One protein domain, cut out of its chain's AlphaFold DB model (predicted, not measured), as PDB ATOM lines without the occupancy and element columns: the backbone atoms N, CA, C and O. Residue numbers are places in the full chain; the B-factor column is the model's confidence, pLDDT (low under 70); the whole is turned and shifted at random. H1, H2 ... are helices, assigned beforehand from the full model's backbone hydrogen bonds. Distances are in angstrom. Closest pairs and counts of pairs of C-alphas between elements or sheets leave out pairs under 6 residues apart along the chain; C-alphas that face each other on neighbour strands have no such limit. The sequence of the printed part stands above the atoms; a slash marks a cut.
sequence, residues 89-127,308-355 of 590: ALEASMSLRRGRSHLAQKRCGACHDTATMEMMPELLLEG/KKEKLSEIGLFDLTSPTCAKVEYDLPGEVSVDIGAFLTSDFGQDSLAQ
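What this domain is: This is residues 89 to 127 and 308 to 355 of the 590 residues of an uncharacterized protein of Verrucomicrobiales bacterium (UniProt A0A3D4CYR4). One long helix, H1, runs along the length of the domain, and a shorter helix, H3, crosses it near its middle almost at right angles. A short helix, H2, packs on the last part of H1, while two long loops, residues 107 to 120 and 308 to 333, lie toward the end of H1 at residue 106 rather than toward its first residues. The printed part has 87 residues, with four named helices in the order H1, H2, H3, H4 and no named strand. The class is all helix, though only 38 of the 87 residues are in named elements. The whole is compact, with a radius of gyration of the C-alphas of 12.4 A, and elongated in outline, spanning 43 by 28 by 23 A.

How they stand to each other: Start with H1, residues 89 to 106, the hub, which touches three other helices. Look at Gly 99: its C-alpha is 4.1 A from that of Ile 340, the closest pair between H1 and H3, residues 334 to 344. These two helices touch, with residues 95 to 103 alone on the side of H1, and their lines stand about perpendicular at 87 degrees. Move on to Ala 104, whose C-alpha is 5.1 A from that of Leu 123; here H1 touches H2, residues 121 to 124, with residues 104 to 105 alone. H4, residues 349 to 353, only just touches H1, with 3 pairs of C-alphas within 8 A, the closest being those of Arg 100 and Gly 349 at 7.6 A; H1 takes part with residues 96 to 100 alone. H3 and H4 are close but not clearly touching, their closest C-alphas, those of Phe 343 and Gly 349, being 5.6 A apart. H2 is apart from H3 and from H4. In H1, H3 and H4 you will find every O i to N i+4 pair within hydrogen-bond range; H2 is too short for such a pair.

Where its parts are: Find C-alpha 89 at (77.201, 99.001, 311.991); from there H1 runs 25.7 A to C-alpha 106 at (55.413, 100.907, 298.455). H2 covers four residues, Pro 121 to Leu 124. H3 runs 15.4 A from Gly 334 to Leu 344, and H4 goes from Gly 349 to Leu 353, whose C-alpha is at (67.054, 93.797, 294.022).

The domain as a whole: The two C-alphas farthest apart are those of Ala 89 and Lys 308, at 43.8 A. Residues 128 to 307 are not printed, and across this cut C-alphas 127 and 308 are 14.2 A apart. The link from H1 to H2 is long, that from H3 to H4 is tight, and that from H2 to H3 runs across the cut. The mean pLDDT of the printed part is 89.3, and no printed residue is under 70.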
ATOM      1  N   ALA A  89      76.977  99.771 313.212       93.38
ATOM      2  CA  ALA A  89      77.201  99.001 311.991       93.38
ATOM      3  C   ALA A  89      76.033  98.041 311.733       93.38
ATOM      4  O   ALA A  89      75.563  97.930 310.596       93.38
ATOM      5  N   LEU A  90      75.523  97.403 312.790       92.50
ATOM      6  CA  LEU A  90      74.304  96.607 312.732       92.50
ATOM      7  C   LEU A  90      73.118  97.471 312.304       92.50
ATOM      8  O   LEU A  90      72.415  97.098 311.367       92.50
ATOM      9  N   GLU A  91      72.924  98.635 312.928       93.62
ATOM     10  CA  GLU A  91      71.803  99.516 312.594       93.62
ATOM     11  C   GLU A  91      71.877 100.015 311.145       93.62
ATOM     12  O   GLU A  91      70.880  99.959 310.427       93.62
ATOM     13  N   ALA A  92      73.063 100.398 310.658       93.00
ATOM     14  CA  ALA A  92      73.247 100.763 309.254       93.00
ATOM     15  C   ALA A  92      72.885  99.605 308.304       93.00
ATOM     16  O   ALA A  92      72.170  99.804 307.322       93.00
ATOM     17  N   SER A  93      73.313  98.374 308.611       92.31
ATOM     18  CA  SER A  93      72.954  97.196 307.810       92.31
ATOM     19  C   SER A  93      71.456  96.880 307.865       92.31
ATOM     20  O   SER A  93      70.884  96.444 306.863       92.31
ATOM     21  N   MET A  94      70.817  97.050 309.023       92.69
ATOM     22  CA  MET A  94      69.386  96.810 309.198       92.69
ATOM     23  C   MET A  94      68.553  97.869 308.476       92.69
ATOM     24  O   MET A  94      67.574  97.512 307.821       92.69
ATOM     25  N   SER A  95      68.986  99.129 308.499       93.88
ATOM     26  CA  SER A  95      68.364 100.228 307.758       93.88
ATOM     27  C   SER A  95      68.313  99.950 306.254       93.88
ATOM     28  O   SER A  95      67.251 100.068 305.646       93.88
ATOM     29  N   LEU A  96      69.396  99.436 305.655       93.81
ATOM     30  CA  LEU A  96      69.395  99.025 304.243       93.81
ATOM     31  C   LEU A  96      68.380  97.906 303.954       93.81
ATOM     32  O   LEU A  96      67.670  97.947 302.947       93.81
ATOM     33  N   ARG A  97      68.278  96.909 304.845       93.12
ATOM     34  CA  ARG A  97      67.312  95.803 304.716       93.12
ATOM     35  C   ARG A  97      65.869  96.292 304.828       93.12
ATOM     36  O   ARG A  97      65.027  95.885 304.023       93.12
ATOM     37  N   ARG A  98      65.581  97.175 305.791       93.69
ATOM     38  CA  ARG A  98      64.260  97.802 305.953       93.69
ATOM     39  C   ARG A  98      63.925  98.680 304.752       93.69
ATOM     40  O   ARG A  98      62.850  98.517 304.183       93.69
ATOM     41  N   GLY A  99      64.865  99.496 304.276       93.75
ATOM     42  CA  GLY A  99      64.707 100.347 303.094       93.75
ATOM     43  C   GLY A  99      64.348  99.556 301.840       93.75
ATOM     44  O   GLY A  99      63.370  99.874 301.163       93.75
ATOM     45  N   ARG A 100      65.062  98.449 301.593       93.81
ATOM     46  CA  ARG A 100      64.756  97.499 300.515       93.81
ATOM     47  C   ARG A 100      63.334  96.938 300.618       93.81
ATOM     48  O   ARG A 100      62.616  96.873 299.621       93.81
ATOM     49  N   SER A 101      62.912  96.551 301.824       92.56
ATOM     50  CA  SER A 101      61.561  96.032 302.083       92.56
ATOM     51  C   SER A 101      60.481  97.097 301.885       92.56
ATOM     52  O   SER A 101      59.468  96.841 301.234       92.56
ATOM     53  N   HIS A 102      60.687  98.303 302.415       92.25
ATOM     54  CA  HIS A 102      59.751  99.415 302.272       92.25
ATOM     55  C   HIS A 102      59.564  99.804 300.810       92.25
ATOM     56  O   HIS A 102      58.430  99.994 300.377       92.25
ATOM     57  N   LEU A 103      60.641  99.844 300.026       91.06
ATOM     58  CA  LEU A 103      60.572 100.123 298.596       91.06
ATOM     59  C   LEU A 103      59.681  99.112 297.861       91.06
ATOM     60  O   LEU A 103      58.805  99.514 297.089       91.06
ATOM     61  N   ALA A 104      59.851  97.817 298.148       91.31
ATOM     62  CA  ALA A 104      59.014  96.764 297.577       91.31
ATOM     63  C   ALA A 104      57.541  96.902 298.007       91.31
ATOM     64  O   ALA A 104      56.643  96.899 297.166       91.31
ATOM     65  N   GLN A 105      57.283  97.133 299.299       89.56
ATOM     66  CA  GLN A 105      55.927  97.323 299.833       89.56
ATOM     67  C   GLN A 105      55.214  98.555 299.254       89.56
ATOM     68  O   GLN A 105      54.005  98.515 299.020       89.56
ATOM     69  N   LYS A 106      55.941  99.659 299.037       89.38
ATOM     70  CA  LYS A 106      55.413 100.907 298.455       89.38
ATOM     71  C   LYS A 106      55.375 100.883 296.923       89.38
ATOM     72  O   LYS A 106      54.755 101.762 296.326       89.38
ATOM     73  N   ARG A 107      55.974  99.863 296.295       89.69
ATOM     74  CA  ARG A 107      55.981  99.634 294.842       89.69
ATOM     75  C   ARG A 107      56.598 100.785 294.054       89.69
ATOM     76  O   ARG A 107      56.099 101.147 292.992       89.69
ATOM     77  N   CYS A 108      57.697 101.356 294.545       89.69
ATOM     78  CA  CYS A 108      58.380 102.445 293.838       89.69
ATOM     79  C   CYS A 108      58.806 102.027 292.413       89.69
ATOM     80  O   CYS A 108      58.695 102.831 291.485       89.69
ATOM     81  N   GLY A 109      59.173 100.749 292.237       89.44
ATOM     82  CA  GLY A 109      59.507 100.121 290.951       89.44
ATOM     83  C   GLY A 109      58.386 100.142 289.900       89.44
ATOM     84  O   GLY A 109      58.652 100.096 288.706       89.44
ATOM     85  N   ALA A 110      57.119 100.290 290.314       89.06
ATOM     86  CA  ALA A 110      55.991 100.356 289.380       89.06
ATOM     87  C   ALA A 110      55.979 101.652 288.550       89.06
ATOM     88  O   ALA A 110      55.385 101.698 287.473       89.06
ATOM     89  N   CYS A 111      56.609 102.717 289.057       88.81
ATOM     90  CA  CYS A 111      56.720 103.999 288.360       88.81
ATOM     91  C   CYS A 111      58.157 104.304 287.931       88.81
ATOM     92  O   CYS A 111      58.352 104.913 286.881       88.81
ATOM     93  N   HIS A 112      59.136 103.922 288.754       90.56
ATOM     94  CA  HIS A 112      60.552 104.205 288.558       90.56
ATOM     95  C   HIS A 112      61.293 102.931 288.166       90.56
ATOM     96  O   HIS A 112      61.344 101.993 288.955       90.56
ATOM     97  N   ASP A 113      61.887 102.913 286.973       91.12
ATOM     98  CA  ASP A 113      62.635 101.753 286.479       91.12
ATOM     99  C   ASP A 113      63.779 101.387 287.436       91.12
ATOM    100  O   ASP A 113      64.568 102.246 287.838       91.12
ATOM    101  N   THR A 114      63.855 100.114 287.814       90.50
ATOM    102  CA  THR A 114      64.888  99.592 288.713       90.50
ATOM    103  C   THR A 114      66.201  99.314 287.990       90.50
ATOM    104  O   THR A 114      67.223  99.141 288.652       90.50
ATOM    105  N   ALA A 115      66.188  99.298 286.648       89.56
ATOM    106  CA  ALA A 115      67.347  99.045 285.795       89.56
ATOM    107  C   ALA A 115      68.092  97.740 286.153       89.56
ATOM    108  O   ALA A 115      69.308  97.624 285.981       89.56
ATOM    109  N   THR A 116      67.367  96.753 286.683       90.19
ATOM    110  CA  THR A 116      67.894  95.450 287.094       90.19
ATOM    111  C   THR A 116      66.813  94.375 286.987       90.19
ATOM    112  O   THR A 116      65.629  94.677 286.840       90.19
ATOM    113  N   MET A 117      67.210  93.104 287.035       89.31
ATOM    114  CA  MET A 117      66.252  92.002 287.124       89.31
ATOM    115  C   MET A 117      65.720  91.930 288.552       89.31
ATOM    116  O   MET A 117      66.495  91.732 289.479       89.31
ATOM    117  N   GLU A 118      64.415  92.047 288.748       89.81
ATOM    118  CA  GLU A 118      63.815  91.934 290.076       89.81
ATOM    119  C   GLU A 118      63.642  90.462 290.456       89.81
ATOM    120  O   GLU A 118      62.961  89.703 289.770       89.81
ATOM    121  N   MET A 119      64.261  90.052 291.562       91.12
ATOM    122  CA  MET A 119      64.182  88.672 292.059       91.12
ATOM    123  C   MET A 119      63.466  88.563 293.406       91.12
ATOM    124  O   MET A 119      63.193  87.457 293.866       91.12
ATOM    125  N   MET A 120      63.134  89.684 294.052       91.31
ATOM    126  CA  MET A 120      62.285  89.655 295.244       91.31
ATOM    127  C   MET A 120      60.844  89.320 294.853       91.31
ATOM    128  O   MET A 120      60.261  90.082 294.079       91.31
ATOM    129  N   PRO A 121      60.222  88.276 295.431       91.06
ATOM    130  CA  PRO A 121      58.815  87.982 295.175       91.06
ATOM    131  C   PRO A 121      57.906  89.188 295.437       91.06
ATOM    132  O   PRO A 121      56.970  89.431 294.685       91.06
ATOM    133  N   GLU A 122      58.212  89.995 296.458       90.31
ATOM    134  CA  GLU A 122      57.418  91.167 296.827       90.31
ATOM    135  C   GLU A 122      57.399  92.269 295.751       90.31
ATOM    136  O   GLU A 122      56.406  92.992 295.661       90.31
ATOM    137  N   LEU A 123      58.451  92.383 294.927       90.50
ATOM    138  CA  LEU A 123      58.505  93.323 293.795       90.50
ATOM    139  C   LEU A 123      57.651  92.850 292.615       90.50
ATOM    140  O   LEU A 123      57.052  93.665 291.920       90.50
ATOM    141  N   LEU A 124      57.561  91.530 292.432       88.56
ATOM    142  CA  LEU A 124      56.871  90.901 291.306       88.56
ATOM    143  C   LEU A 124      55.354  90.808 291.501       88.56
ATOM    144  O   LEU A 124      54.617  90.617 290.536       88.56
ATOM    145  N   LEU A 125      54.871  90.925 292.740       87.69
ATOM    146  CA  LEU A 125      53.438  90.944 293.015       87.69
ATOM    147  C   LEU A 125      52.799  92.149 292.330       87.69
ATOM    148  O   LEU A 125      53.348  93.242 292.384       87.69
ATOM    149  N   GLU A 126      51.569  92.020 291.845       87.44
ATOM    150  CA  GLU A 126      50.740  93.153 291.413       87.44
ATOM    151  C   GLU A 126      49.756  93.579 292.512       87.44
ATOM    152  O   GLU A 126      49.570  92.883 293.514       87.44
ATOM    153  N   GLY A 127      49.166  94.764 292.381       90.88
ATOM    154  CA  GLY A 127      48.009  95.168 293.171       90.88
ATOM    155  C   GLY A 127      46.794  94.284 292.853       90.88
ATOM    156  O   GLY A 127      46.794  93.572 291.851       90.88
ATOM    157  N   LYS A 308      46.478  99.027 279.613       90.44
ATOM    158  CA  LYS A 308      47.925  98.814 279.465       90.44
ATOM    159  C   LYS A 308      48.703  99.583 280.519       90.44
ATOM    160  O   LYS A 308      48.301 100.671 280.925       90.44
ATOM    161  N   LYS A 309      49.845  99.015 280.914       88.38
ATOM    162  CA  LYS A 309      50.860  99.702 281.718       88.38
ATOM    163  C   LYS A 309      51.409 100.881 280.924       88.38
ATOM    164  O   LYS A 309      51.837 100.709 279.784       88.38
ATOM    165  N   GLU A 310      51.407 102.050 281.546       82.19
ATOM    166  CA  GLU A 310      51.974 103.273 280.987       82.19
ATOM    167  C   GLU A 310      53.279 103.612 281.710       82.19
ATOM    168  O   GLU A 310      53.451 103.323 282.899       82.19
ATOM    169  N   LYS A 311      54.206 104.253 280.996       82.94
ATOM    170  CA  LYS A 311      55.439 104.760 281.598       82.94
ATOM    171  C   LYS A 311      55.146 106.076 282.321       82.94
ATOM    172  O   LYS A 311      54.806 107.072 281.688       82.94
ATOM    173  N   LEU A 312      55.271 106.080 283.650       83.75
ATOM    174  CA  LEU A 312      54.879 107.218 284.501       83.75
ATOM    175  C   LEU A 312      56.035 108.162 284.863       83.75
ATOM    176  O   LEU A 312      55.801 109.332 285.199       83.75
ATOM    177  N   SER A 313      57.270 107.660 284.802       85.06
ATOM    178  CA  SER A 313      58.491 108.398 285.112       85.06
ATOM    179  C   SER A 313      59.603 108.061 284.122       85.06
ATOM    180  O   SER A 313      59.759 106.917 283.700       85.06
ATOM    181  N   GLU A 314      60.398 109.074 283.787       88.81
ATOM    182  CA  GLU A 314      61.680 108.924 283.084       88.81
ATOM    183  C   GLU A 314      62.864 108.835 284.062       88.81
ATOM    184  O   GLU A 314      63.983 108.565 283.647       88.81
ATOM    185  N   ILE A 315      62.623 109.081 285.353       90.19
ATOM    186  CA  ILE A 315      63.639 109.042 286.409       90.19
ATOM    187  C   ILE A 315      63.750 107.600 286.908       90.19
ATOM    188  O   ILE A 315      62.744 107.060 287.387       90.19
ATOM    189  N   GLY A 316      64.943 107.008 286.816       92.19
ATOM    190  CA  GLY A 316      65.240 105.693 287.378       92.19
ATOM    191  C   GLY A 316      65.129 105.687 288.901       92.19
ATOM    192  O   GLY A 316      65.234 106.724 289.557       92.19
ATOM    193  N   LEU A 317      64.892 104.517 289.488       92.06
ATOM    194  CA  LEU A 317      64.663 104.377 290.926       92.06
ATOM    195  C   LEU A 317      65.859 104.862 291.754       92.06
ATOM    196  O   LEU A 317      65.671 105.583 292.730       92.06
ATOM    197  N   PHE A 318      67.074 104.509 291.339       92.38
ATOM    198  CA  PHE A 318      68.318 104.887 292.020       92.38
ATOM    199  C   PHE A 318      68.848 106.270 291.602       92.38
ATOM    200  O   PHE A 318      69.813 106.755 292.183       92.38
ATOM    201  N   ASP A 319      68.173 106.949 290.666       92.12
ATOM    202  CA  ASP A 319      68.422 108.365 290.349       92.12
ATOM    203  C   ASP A 319      67.605 109.312 291.250       92.12
ATOM    204  O   ASP A 319      67.720 110.539 291.163       92.12
ATOM    205  N   LEU A 320      66.737 108.765 292.110       87.94
ATOM    206  CA  LEU A 320      65.934 109.544 293.044       87.94
ATOM    207  C   LEU A 320      66.808 110.178 294.125       87.94
ATOM    208  O   LEU A 320      67.449 109.504 294.925       87.94
ATOM    209  N   THR A 321      66.745 111.504 294.221       79.62
ATOM    210  CA  THR A 321      67.458 112.275 295.252       79.62
ATOM    211  C   THR A 321      66.649 112.454 296.540       79.62
ATOM    212  O   THR A 321      67.118 113.095 297.477       79.62
ATOM    213  N   SER A 322      65.405 111.968 296.574       81.12
ATOM    214  CA  SER A 322      64.519 112.031 297.737       81.12
ATOM    215  C   SER A 322      63.549 110.847 297.733       81.12
ATOM    216  O   SER A 322      63.040 110.498 296.666       81.12
ATOM    217  N   PRO A 323      63.218 110.277 298.907       76.06
ATOM    218  CA  PRO A 323      62.153 109.283 299.026       76.06
ATOM    219  C   PRO A 323      60.748 109.882 298.810       76.06
ATOM    220  O   PRO A 323      59.792 109.142 298.591       76.06
ATOM    221  N   THR A 324      60.584 111.212 298.865       77.00
ATOM    222  CA  THR A 324      59.276 111.875 298.720       77.00
ATOM    223  C   THR A 324      58.865 112.041 297.255       77.00
ATOM    224  O   THR A 324      59.630 112.591 296.461       77.00
ATOM    225  N   CYS A 325      57.620 111.691 296.914       76.12
ATOM    226  CA  CYS A 325      57.047 111.906 295.583       76.12
ATOM    227  C   CYS A 325      56.061 113.088 295.574       76.12
ATOM    228  O   CYS A 325      55.205 113.192 296.445       76.12
ATOM    229  N   ALA A 326      56.155 113.968 294.571       76.06
ATOM    230  CA  ALA A 326      55.244 115.111 294.419       76.06
ATOM    231  C   ALA A 326      53.942 114.773 293.662       76.06
ATOM    232  O   ALA A 326      53.000 115.563 293.680       76.06
ATOM    233  N   LYS A 327      53.897 113.633 292.954       79.31
ATOM    234  CA  LYS A 327      52.742 113.223 292.131       79.31
ATOM    235  C   LYS A 327      51.734 112.355 292.880       79.31
ATOM    236  O   LYS A 327      50.560 112.370 292.529       79.31
ATOM    237  N   VAL A 328      52.196 111.590 293.863       83.44
ATOM    238  CA  VAL A 328      51.375 110.692 294.681       83.44
ATOM    239  C   VAL A 328      51.802 110.828 296.131       83.44
ATOM    240  O   VAL A 328      52.990 110.994 296.413       83.44
ATOM    241  N   GLU A 329      50.848 110.747 297.051       85.00
ATOM    242  CA  GLU A 329      51.141 110.859 298.474       85.00
ATOM    243  C   GLU A 329      51.244 109.471 299.110       85.00
ATOM    244  O   GLU A 329      50.252 108.752 299.274       85.00
ATOM    245  N   TYR A 330      52.474 109.102 299.470       83.50
ATOM    246  CA  TYR A 330      52.767 107.935 300.294       83.50
ATOM    247  C   TYR A 330      52.877 108.322 301.768       83.50
ATOM    248  O   TYR A 330      53.356 109.403 302.108       83.50
ATOM    249  N   ASP A 331      52.534 107.383 302.652       79.81
ATOM    250  CA  ASP A 331      52.948 107.466 304.051       79.81
ATOM    251  C   ASP A 331      54.403 107.058 304.202       79.81
ATOM    252  O   ASP A 331      54.725 105.866 304.113       79.81
ATOM    253  N   LEU A 332      55.261 108.051 304.414       84.44
ATOM    254  CA  LEU A 332      56.681 107.867 304.667       84.44
ATOM    255  C   LEU A 332      57.052 108.574 305.981       84.44
ATOM    256  O   LEU A 332      57.619 109.670 305.945       84.44
ATOM    257  N   PRO A 333      56.733 107.976 307.148       83.25
ATOM    258  CA  PRO A 333      57.229 108.453 308.436       83.25
ATOM    259  C   PRO A 333      58.748 108.666 308.408       83.25
ATOM    260  O   PRO A 333      59.446 108.074 307.581       83.25
ATOM    261  N   GLY A 334      59.272 109.490 309.320       85.81
ATOM    262  CA  GLY A 334      60.688 109.884 309.315       85.81
ATOM    263  C   GLY A 334      61.659 108.701 309.221       85.81
ATOM    264  O   GLY A 334      62.555 108.725 308.386       85.81
ATOM    265  N   GLU A 335      61.424 107.641 309.996       89.62
ATOM    266  CA  GLU A 335      62.203 106.394 309.959       89.62
ATOM    267  C   GLU A 335      62.167 105.711 308.583       89.62
ATOM    268  O   GLU A 335      63.210 105.443 307.997       89.62
ATOM    269  N   VAL A 336      60.972 105.516 308.017       90.88
ATOM    270  CA  VAL A 336      60.789 104.880 306.700       90.88
ATOM    271  C   VAL A 336      61.496 105.682 305.604       90.88
ATOM    272  O   VAL A 336      62.129 105.109 304.719       90.88
ATOM    273  N   SER A 337      61.409 107.014 305.661       91.19
ATOM    274  CA  SER A 337      62.107 107.899 304.721       91.19
ATOM    275  C   SER A 337      63.629 107.774 304.834       91.19
ATOM    276  O   SER A 337      64.311 107.758 303.810       91.19
ATOM    277  N   VAL A 338      64.157 107.670 306.059       92.62
ATOM    278  CA  VAL A 338      65.591 107.466 306.310       92.62
ATOM    279  C   VAL A 338      66.050 106.127 305.745       92.62
ATOM    280  O   VAL A 338      67.024 106.101 304.997       92.62
ATOM    281  N   ASP A 339      65.323 105.045 306.016       94.81
ATOM    282  CA  ASP A 339      65.667 103.705 305.535       94.81
ATOM    283  C   ASP A 339      65.641 103.613 304.000       94.81
ATOM    284  O   ASP A 339      66.569 103.086 303.385       94.81
ATOM    285  N   ILE A 340      64.609 104.170 303.352       93.75
ATOM    286  CA  ILE A 340      64.543 104.225 301.882       93.75
ATOM    287  C   ILE A 340      65.697 105.067 301.328       93.75
ATOM    288  O   ILE A 340      66.353 104.644 300.379       93.75
ATOM    289  N   GLY A 341      65.976 106.236 301.912       92.81
ATOM    290  CA  GLY A 341      67.077 107.095 301.473       92.81
ATOM    291  C   GLY A 341      68.444 106.420 301.608       92.81
ATOM    292  O   GLY A 341      69.250 106.485 300.681       92.81
ATOM    293  N   ALA A 342      68.685 105.721 302.720       93.50
ATOM    294  CA  ALA A 342      69.897 104.934 302.933       93.50
ATOM    295  C   ALA A 342      70.038 103.831 301.874       93.50
ATOM    296  O   ALA A 342      71.115 103.643 301.314       93.50
ATOM    297  N   PHE A 343      68.944 103.139 301.546       94.62
ATOM    298  CA  PHE A 343      68.952 102.095 300.526       94.62
ATOM    299  C   PHE A 343      69.217 102.637 299.113       94.62
ATOM    300  O   PHE A 343      70.080 102.109 298.410       94.62
ATOM    301  N   LEU A 344      68.520 103.708 298.713       92.88
ATOM    302  CA  LEU A 344      68.650 104.326 297.386       92.88
ATOM    303  C   LEU A 344      70.045 104.906 297.126       92.88
ATOM    304  O   LEU A 344      70.480 104.953 295.983       92.88
ATOM    305  N   THR A 345      70.740 105.342 298.177       92.06
ATOM    306  CA  THR A 345      72.088 105.923 298.079       92.06
ATOM    307  C   THR A 345      73.208 104.902 298.286       92.06
ATOM    308  O   THR A 345      74.381 105.267 298.229       92.06
ATOM    309  N   SER A 346      72.874 103.631 298.531       92.31
ATOM    310  CA  SER A 346      73.865 102.578 298.758       92.31
ATOM    311  C   SER A 346      74.432 102.015 297.453       92.31
ATOM    312  O   SER A 346      73.690 101.749 296.508       92.31
ATOM    313  N   ASP A 347      75.736 101.724 297.443       90.50
ATOM    314  CA  ASP A 347      76.449 101.181 296.273       90.50
ATOM    315  C   ASP A 347      75.917  99.816 295.796       90.50
ATOM    316  O   ASP A 347      76.136  99.422 294.654       90.50
ATOM    317  N   PHE A 348      75.215  99.082 296.665       88.25
ATOM    318  CA  PHE A 348      74.705  97.735 296.391       88.25
ATOM    319  C   PHE A 348      73.178  97.678 296.291       88.25
ATOM    320  O   PHE A 348      72.620  96.593 296.114       88.25
ATOM    321  N   GLY A 349      72.482  98.813 296.436       89.06
ATOM    322  CA  GLY A 349      71.021  98.855 296.486       89.06
ATOM    323  C   GLY A 349      70.396  98.228 295.242       89.06
ATOM    324  O   GLY A 349      69.609  97.285 295.357       89.06
ATOM    325  N   GLN A 350      70.825  98.675 294.059       92.31
ATOM    326  CA  GLN A 350      70.331  98.189 292.768       92.31
ATOM    327  C   GLN A 350      70.601  96.698 292.567       92.31
ATOM    328  O   GLN A 350      69.672  95.930 292.315       92.31
ATOM    329  N   ASP A 351      71.844  96.263 292.764       92.31
ATOM    330  CA  ASP A 351      72.226  94.857 292.598       92.31
ATOM    331  C   ASP A 351      71.507  93.937 293.587       92.31
ATOM    332  O   ASP A 351      71.172  92.795 293.262       92.31
ATOM    333  N   SER A 352      71.207  94.431 294.793       92.56
ATOM    334  CA  SER A 352      70.490  93.644 295.792       92.56
ATOM    335  C   SER A 352      69.070  93.286 295.351       92.56
ATOM    336  O   SER A 352      68.593  92.214 295.717       92.56
ATOM    337  N   LEU A 353      68.400  94.108 294.529       93.31
ATOM    338  CA  LEU A 353      67.054  93.797 294.022       93.31
ATOM    339  C   LEU A 353      67.044  92.554 293.113       93.31
ATOM    340  O   LEU A 353      66.024  91.865 293.043       93.31
ATOM    341  N   ALA A 354      68.193  92.213 292.520       93.00
ATOM    342  CA  ALA A 354      68.408  90.995 291.737       93.00
ATOM    343  C   ALA A 354      68.756  89.755 292.569       93.00
ATOM    344  O   ALA A 354      69.056  88.699 292.016       93.00
ATOM    345  N   GLN A 355      68.691  89.848 293.898       91.25
ATOM    346  CA  GLN A 355      68.970  88.734 294.800       91.25
ATOM    347  C   GLN A 355      67.704  88.278 295.519       91.25
ATOM    348  O   GLN A 355      67.000  89.085 296.123       91.25
TER     349      GLN A 355